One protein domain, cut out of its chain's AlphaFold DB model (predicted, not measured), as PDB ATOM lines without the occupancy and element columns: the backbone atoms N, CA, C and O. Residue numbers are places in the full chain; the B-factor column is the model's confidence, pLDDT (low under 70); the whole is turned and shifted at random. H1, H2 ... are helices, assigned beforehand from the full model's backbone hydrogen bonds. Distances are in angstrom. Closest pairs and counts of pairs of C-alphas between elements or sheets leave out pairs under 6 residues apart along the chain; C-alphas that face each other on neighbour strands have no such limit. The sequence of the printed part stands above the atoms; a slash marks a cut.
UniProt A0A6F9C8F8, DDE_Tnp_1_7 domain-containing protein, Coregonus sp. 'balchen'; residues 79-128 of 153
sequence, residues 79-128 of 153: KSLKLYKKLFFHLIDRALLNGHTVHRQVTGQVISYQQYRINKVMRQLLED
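What this domain is: This is residues 79 to 128 of the 153 residues of the protein "DDE_Tnp_1_7 domain-containing protein" of Coregonus sp. 'balchen' (UniProt A0A6F9C8F8). One long helix, H1, makes the length of the domain, and a shorter helix, H2, stands nearly square to it like an uneven T, its first residues meeting H1 partway along. After H1 the chain folds back through residues 108 to 112 to reach that place, and residues 122 to 128 of H2 stick out. The printed part has 50 residues with two named helices, H1 then H2, and no named strand: all helix, loose, radius of gyration of the C-alphas 13.0 A, spans 40 by 23 by 15 A.

Where its parts are: H1, residues 83 to 107, runs 36.0 A from C-alpha 83 at (198.403, 166.540, 95.373). H2, residues 113 to 128, runs 21.6 A to C-alpha 128 at (196.807, 179.293, 122.081).

How they stand to each other: H1 and H2 touch through residues 96 to 100 and 113 to 117 alone; the closest C-alphas, of His 100 and Tyr 113, are 6.6 A apart. Their lines are about perpendicular, at 77 degrees. Every O i to N i+4 pair is within hydrogen-bond range in H1, and 9 of 12 in H2.

The domain as a whole: The C-alphas farthest apart, of Leu 81 and Gly 108, are 40.3 A apart. The link is tight, and the printed part has no cut. Residues 79 to 81 have pLDDT under 70.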
ATOM      1  N   LYS A  79     190.593 162.482 102.261       59.78
ATOM      2  CA  LYS A  79     190.396 162.229 100.829       59.78
ATOM      3  C   LYS A  79     190.501 163.567 100.101       59.78
ATOM      4  O   LYS A  79     189.583 164.377 100.148       59.78
ATOM      5  N   SER A  80     191.644 163.826  99.478       65.69
ATOM      6  CA  SER A  80     191.860 165.027  98.685       65.69
ATOM      7  C   SER A  80     192.380 164.640  97.316       65.69
ATOM      8  O   SER A  80     193.368 163.922  97.203       65.69
ATOM      9  N   LEU A  81     191.719 165.144  96.276       67.88
ATOM     10  CA  LEU A  81     192.131 164.950  94.884       67.88
ATOM     11  C   LEU A  81     193.353 165.808  94.516       67.88
ATOM     12  O   LEU A  81     193.979 165.593  93.484       67.88
ATOM     13  N   LYS A  82     193.700 166.796  95.349       80.38
ATOM     14  CA  LYS A  82     194.762 167.764  95.066       80.38
ATOM     15  C   LYS A  82     196.076 167.340  95.731       80.38
ATOM     16  O   LYS A  82     196.177 167.333  96.958       80.38
ATOM     17  N   LEU A  83     197.099 167.051  94.920       82.38
ATOM     18  CA  LEU A  83     198.403 166.540  95.373       82.38
ATOM     19  C   LEU A  83     199.099 167.452  96.396       82.38
ATOM     20  O   LEU A  83     199.669 166.959  97.365       82.38
ATOM     21  N   TYR A  84     199.003 168.776  96.238       83.81
ATOM     22  CA  TYR A  84     199.637 169.724  97.163       83.81
ATOM     23  C   TYR A  84     199.075 169.627  98.589       83.81
ATOM     24  O   TYR A  84     199.828 169.750  99.552       83.81
ATOM     25  N   LYS A  85     197.769 169.348  98.745       80.50
ATOM     26  CA  LYS A  85     197.156 169.141 100.066       80.50
ATOM     27  C   LYS A  85     197.706 167.868 100.705       80.50
ATOM     28  O   LYS A  85     198.047 167.878 101.881       80.50
ATOM     29  N   LYS A  86     197.848 166.797  99.916       79.94
ATOM     30  CA  LYS A  86     198.433 165.529 100.372       79.94
ATOM     31  C   LYS A  86     199.884 165.709 100.825       79.94
ATOM     32  O   LYS A  86     200.243 165.227 101.894       79.94
ATOM     33  N   LEU A  87     200.689 166.445 100.055       84.56
ATOM     34  CA  LEU A  87     202.075 166.750 100.412       84.56
ATOM     35  C   LEU A  87     202.159 167.569 101.706       84.56
ATOM     36  O   LEU A  87     202.945 167.239 102.585       84.56
ATOM     37  N   PHE A  88     201.323 168.598 101.848       85.00
ATOM     38  CA  PHE A  88     201.297 169.438 103.045       85.00
ATOM     39  C   PHE A  88     201.006 168.635 104.321       85.00
ATOM     40  O   PHE A  88     201.756 168.734 105.291       85.00
ATOM     41  N   PHE A  89     199.964 167.795 104.315       81.75
ATOM     42  CA  PHE A  89     199.650 166.953 105.474       81.75
ATOM     43  C   PHE A  89     200.757 165.938 105.768       81.75
ATOM     44  O   PHE A  89     201.120 165.757 106.926       81.75
ATOM     45  N   HIS A  90     201.360 165.352 104.731       83.38
ATOM     46  CA  HIS A  90     202.484 164.436 104.899       83.38
ATOM     47  C   HIS A  90     203.703 165.114 105.549       83.38
ATOM     48  O   HIS A  90     204.337 164.539 106.432       83.38
ATOM     49  N   LEU A  91     204.010 166.357 105.160       87.38
ATOM     50  CA  LEU A  91     205.084 167.136 105.777       87.38
ATOM     51  C   LEU A  91     204.801 167.425 107.257       87.38
ATOM     52  O   LEU A  91     205.714 167.315 108.073       87.38
ATOM     53  N   ILE A  92     203.550 167.736 107.615       87.19
ATOM     54  CA  ILE A  92     203.148 167.918 109.018       87.19
ATOM     55  C   ILE A  92     203.317 166.617 109.800       87.19
ATOM     56  O   ILE A  92     203.965 166.620 110.843       87.19
ATOM     57  N   ASP A  93     202.788 165.501 109.299       84.25
ATOM     58  CA  ASP A  93     202.898 164.208 109.980       84.25
ATOM     59  C   ASP A  93     204.372 163.800 110.161       84.25
ATOM     60  O   ASP A  93     204.756 163.287 111.216       84.25
ATOM     61  N   ARG A  94     205.238 164.124 109.190       86.69
ATOM     62  CA  ARG A  94     206.684 163.912 109.312       86.69
ATOM     63  C   ARG A  94     207.337 164.828 110.348       86.69
ATOM     64  O   ARG A  94     208.167 164.362 111.130       86.69
ATOM     65  N   ALA A  95     206.969 166.106 110.378       89.81
ATOM     66  CA  ALA A  95     207.470 167.060 111.363       89.81
ATOM     67  C   ALA A  95     207.073 166.661 112.795       89.81
ATOM     68  O   ALA A  95     207.906 166.726 113.698       89.81
ATOM     69  N   LEU A  96     205.845 166.170 112.994       89.19
ATOM     70  CA  LEU A  96     205.357 165.690 114.290       89.19
ATOM     71  C   LEU A  96     206.142 164.477 114.794       89.19
ATOM     72  O   LEU A  96     206.514 164.431 115.968       89.19
ATOM     73  N   LEU A  97     206.428 163.510 113.920       89.31
ATOM     74  CA  LEU A  97     207.225 162.336 114.279       89.31
ATOM     75  C   LEU A  97     208.668 162.711 114.653       89.31
ATOM     76  O   LEU A  97     209.228 162.200 115.628       89.31
ATOM     77  N   ASN A  98     209.261 163.638 113.902       90.94
ATOM     78  CA  ASN A  98     210.591 164.156 114.204       90.94
ATOM     79  C   ASN A  98     210.596 164.903 115.550       90.94
ATOM     80  O   ASN A  98     211.461 164.651 116.388       90.94
ATOM     81  N   GLY A  99     209.593 165.751 115.800       91.81
ATOM     82  CA  GLY A  99     209.417 166.464 117.068       91.81
ATOM     83  C   GLY A  99     209.250 165.526 118.266       91.81
ATOM     84  O   GLY A  99     209.873 165.735 119.305       91.81
ATOM     85  N   HIS A 100     208.489 164.437 118.109       91.06
ATOM     86  CA  HIS A 100     208.360 163.388 119.130       91.06
ATOM     87  C   HIS A 100     209.699 162.719 119.444       91.06
ATOM     88  O   HIS A 100     210.031 162.513 120.613       91.06
ATOM     89  N   THR A 101     210.488 162.421 118.409       91.00
ATOM     90  CA  THR A 101     211.811 161.805 118.559       91.00
ATOM     91  C   THR A 101     212.751 162.712 119.351       91.00
ATOM     92  O   THR A 101     213.364 162.256 120.316       91.00
ATOM     93  N   VAL A 102     212.805 164.003 119.006       94.00
ATOM     94  CA  VAL A 102     213.603 165.007 119.731       94.00
ATOM     95  C   VAL A 102     213.109 165.173 121.167       94.00
ATOM     96  O   VAL A 102     213.906 165.115 122.098       94.00
ATOM     97  N   HIS A 103     211.796 165.298 121.382       91.25
ATOM     98  CA  HIS A 103     211.215 165.415 122.723       91.25
ATOM     99  C   HIS A 103     211.589 164.221 123.611       91.25
ATOM    100  O   HIS A 103     211.927 164.383 124.782       91.25
ATOM    101  N   ARG A 104     211.558 163.004 123.061       91.69
ATOM    102  CA  ARG A 104     211.957 161.796 123.787       91.69
ATOM    103  C   ARG A 104     213.451 161.782 124.118       91.69
ATOM    104  O   ARG A 104     213.814 161.294 125.182       91.69
ATOM    105  N   GLN A 105     214.300 162.308 123.235       91.94
ATOM    106  CA  GLN A 105     215.745 162.402 123.465       91.94
ATOM    107  C   GLN A 105     216.106 163.453 124.520       91.94
ATOM    108  O   GLN A 105     216.934 163.176 125.378       91.94
ATOM    109  N   VAL A 106     215.476 164.630 124.476       92.94
ATOM    110  CA  VAL A 106     215.782 165.751 125.380       92.94
ATOM    111  C   VAL A 106     215.199 165.525 126.773       92.94
ATOM    112  O   VAL A 106     215.900 165.671 127.769       92.94
ATOM    113  N   THR A 107     213.923 165.147 126.862       90.00
ATOM    114  CA  THR A 107     213.222 165.023 128.151       90.00
ATOM    115  C   THR A 107     213.428 163.642 128.788       90.00
ATOM    116  O   THR A 107     213.094 163.441 129.952       90.00
ATOM    117  N   GLY A 108     213.892 162.646 128.024       88.06
ATOM    118  CA  GLY A 108     214.010 161.250 128.471       88.06
ATOM    119  C   GLY A 108     212.669 160.553 128.755       88.06
ATOM    120  O   GLY A 108     212.638 159.375 129.107       88.06
ATOM    121  N   GLN A 109     211.544 161.253 128.591       86.31
ATOM    122  CA  GLN A 109     210.215 160.725 128.876       86.31
ATOM    123  C   GLN A 109     209.763 159.750 127.791       86.31
ATOM    124  O   GLN A 109     209.745 160.061 126.595       86.31
ATOM    125  N   VAL A 110     209.325 158.571 128.224       84.50
ATOM    126  CA  VAL A 110     208.770 157.546 127.342       84.50
ATOM    127  C   VAL A 110     207.277 157.814 127.155       84.50
ATOM    128  O   VAL A 110     206.437 157.263 127.856       84.50
ATOM    129  N   ILE A 111     206.954 158.697 126.211       87.00
ATOM    130  CA  ILE A 111     205.573 159.004 125.814       87.00
ATOM    131  C   ILE A 111     205.282 158.315 124.478       87.00
ATOM    132  O   ILE A 111     206.115 158.350 123.568       87.00
ATOM    133  N   SER A 112     204.101 157.706 124.339       88.44
ATOM    134  CA  SER A 112     203.646 157.160 123.054       88.44
ATOM    135  C   SER A 112     203.454 158.273 122.020       88.44
ATOM    136  O   SER A 112     203.041 159.382 122.360       88.44
ATOM    137  N   TYR A 113     203.689 157.977 120.741       86.81
ATOM    138  CA  TYR A 113     203.501 158.949 119.661       86.81
ATOM    139  C   TYR A 113     202.076 159.540 119.646       86.81
ATOM    140  O   TYR A 113     201.915 160.752 119.510       86.81
ATOM    141  N   GLN A 114     201.046 158.722 119.906       83.75
ATOM    142  CA  GLN A 114     199.654 159.194 120.007       83.75
ATOM    143  C   GLN A 114     199.462 160.210 121.134       83.75
ATOM    144  O   GLN A 114     198.883 161.278 120.942       83.75
ATOM    145  N   GLN A 115     199.989 159.884 122.311       85.75
ATOM    146  CA  GLN A 115     199.875 160.731 123.494       85.75
ATOM    147  C   GLN A 115     200.635 162.043 123.310       85.75
ATOM    148  O   GLN A 115     200.161 163.084 123.753       85.75
ATOM    149  N   TYR A 116     201.782 162.018 122.628       89.06
ATOM    150  CA  TYR A 116     202.516 163.229 122.282       89.06
ATOM    151  C   TYR A 116     201.696 164.143 121.364       89.06
ATOM    152  O   TYR A 116     201.546 165.327 121.665       89.06
ATOM    153  N   ARG A 117     201.091 163.599 120.297       86.75
ATOM    154  CA  ARG A 117     200.236 164.387 119.395       86.75
ATOM    155  C   ARG A 117     199.079 165.039 120.148       86.75
ATOM    156  O   ARG A 117     198.916 166.247 120.049       86.75
ATOM    157  N   ILE A 118     198.318 164.274 120.930       83.81
ATOM    158  CA  ILE A 118     197.121 164.782 121.620       83.81
ATOM    159  C   ILE A 118     197.493 165.737 122.766       83.81
ATOM    160  O   ILE A 118     197.023 166.872 122.820       83.81
ATOM    161  N   ASN A 119     198.362 165.305 123.682       84.19
ATOM    162  CA  ASN A 119     198.568 166.016 124.947       84.19
ATOM    163  C   ASN A 119     199.580 167.154 124.853       84.19
ATOM    164  O   ASN A 119     199.527 168.066 125.673       84.19
ATOM    165  N   LYS A 120     200.531 167.085 123.914       82.50
ATOM    166  CA  LYS A 120     201.546 168.131 123.748       82.50
ATOM    167  C   LYS A 120     201.209 169.030 122.579       82.50
ATOM    168  O   LYS A 120     201.154 170.228 122.766       82.50
ATOM    169  N   VAL A 121     200.920 168.472 121.410       85.69
ATOM    170  CA  VAL A 121     200.717 169.307 120.221       85.69
ATOM    171  C   VAL A 121     199.299 169.869 120.170       85.69
ATOM    172  O   VAL A 121     199.119 171.080 120.135       85.69
ATOM    173  N   MET A 122     198.273 169.016 120.198       82.88
ATOM    174  CA  MET A 122     196.896 169.481 120.016       82.88
ATOM    175  C   MET A 122     196.401 170.357 121.154       82.88
ATOM    176  O   MET A 122     195.765 171.370 120.886       82.88
ATOM    177  N   ARG A 123     196.671 169.971 122.408       82.62
ATOM    178  CA  ARG A 123     196.279 170.790 123.560       82.62
ATOM    179  C   ARG A 123     196.884 172.184 123.495       82.62
ATOM    180  O   ARG A 123     196.127 173.127 123.633       82.62
ATOM    181  N   GLN A 124     198.182 172.307 123.219       83.88
ATOM    182  CA  GLN A 124     198.845 173.612 123.111       83.88
ATOM    183  C   GLN A 124     198.261 174.446 121.967       83.88
ATOM    184  O   GLN A 124     197.881 175.591 122.166       83.88
ATOM    185  N   LEU A 125     198.089 173.843 120.786       82.44
ATOM    186  CA  LEU A 125     197.510 174.539 119.635       82.44
ATOM    187  C   LEU A 125     196.067 174.992 119.869       82.44
ATOM    188  O   LEU A 125     195.676 176.047 119.378       82.44
ATOM    189  N   LEU A 126     195.261 174.191 120.570       80.38
ATOM    190  CA  LEU A 126     193.923 174.607 120.976       80.38
ATOM    191  C   LEU A 126     194.033 175.746 121.986       80.38
ATOM    192  O   LEU A 126     193.414 176.778 121.758       80.38
ATOM    193  N   GLU A 127     194.870 175.573 123.013       78.38
ATOM    194  CA  GLU A 127     195.078 176.524 124.105       78.38
ATOM    195  C   GLU A 127     195.433 177.939 123.623       78.38
ATOM    196  O   GLU A 127     194.827 178.917 124.072       78.38
ATOM    197  N   ASP A 128     196.314 178.028 122.631       76.00
ATOM    198  CA  ASP A 128     196.807 179.293 122.081       76.00
ATOM    199  C   ASP A 128     195.854 179.935 121.054       76.00
ATOM    200  O   ASP A 128     195.899 181.146 120.825       76.00
TER     201      ASP A 128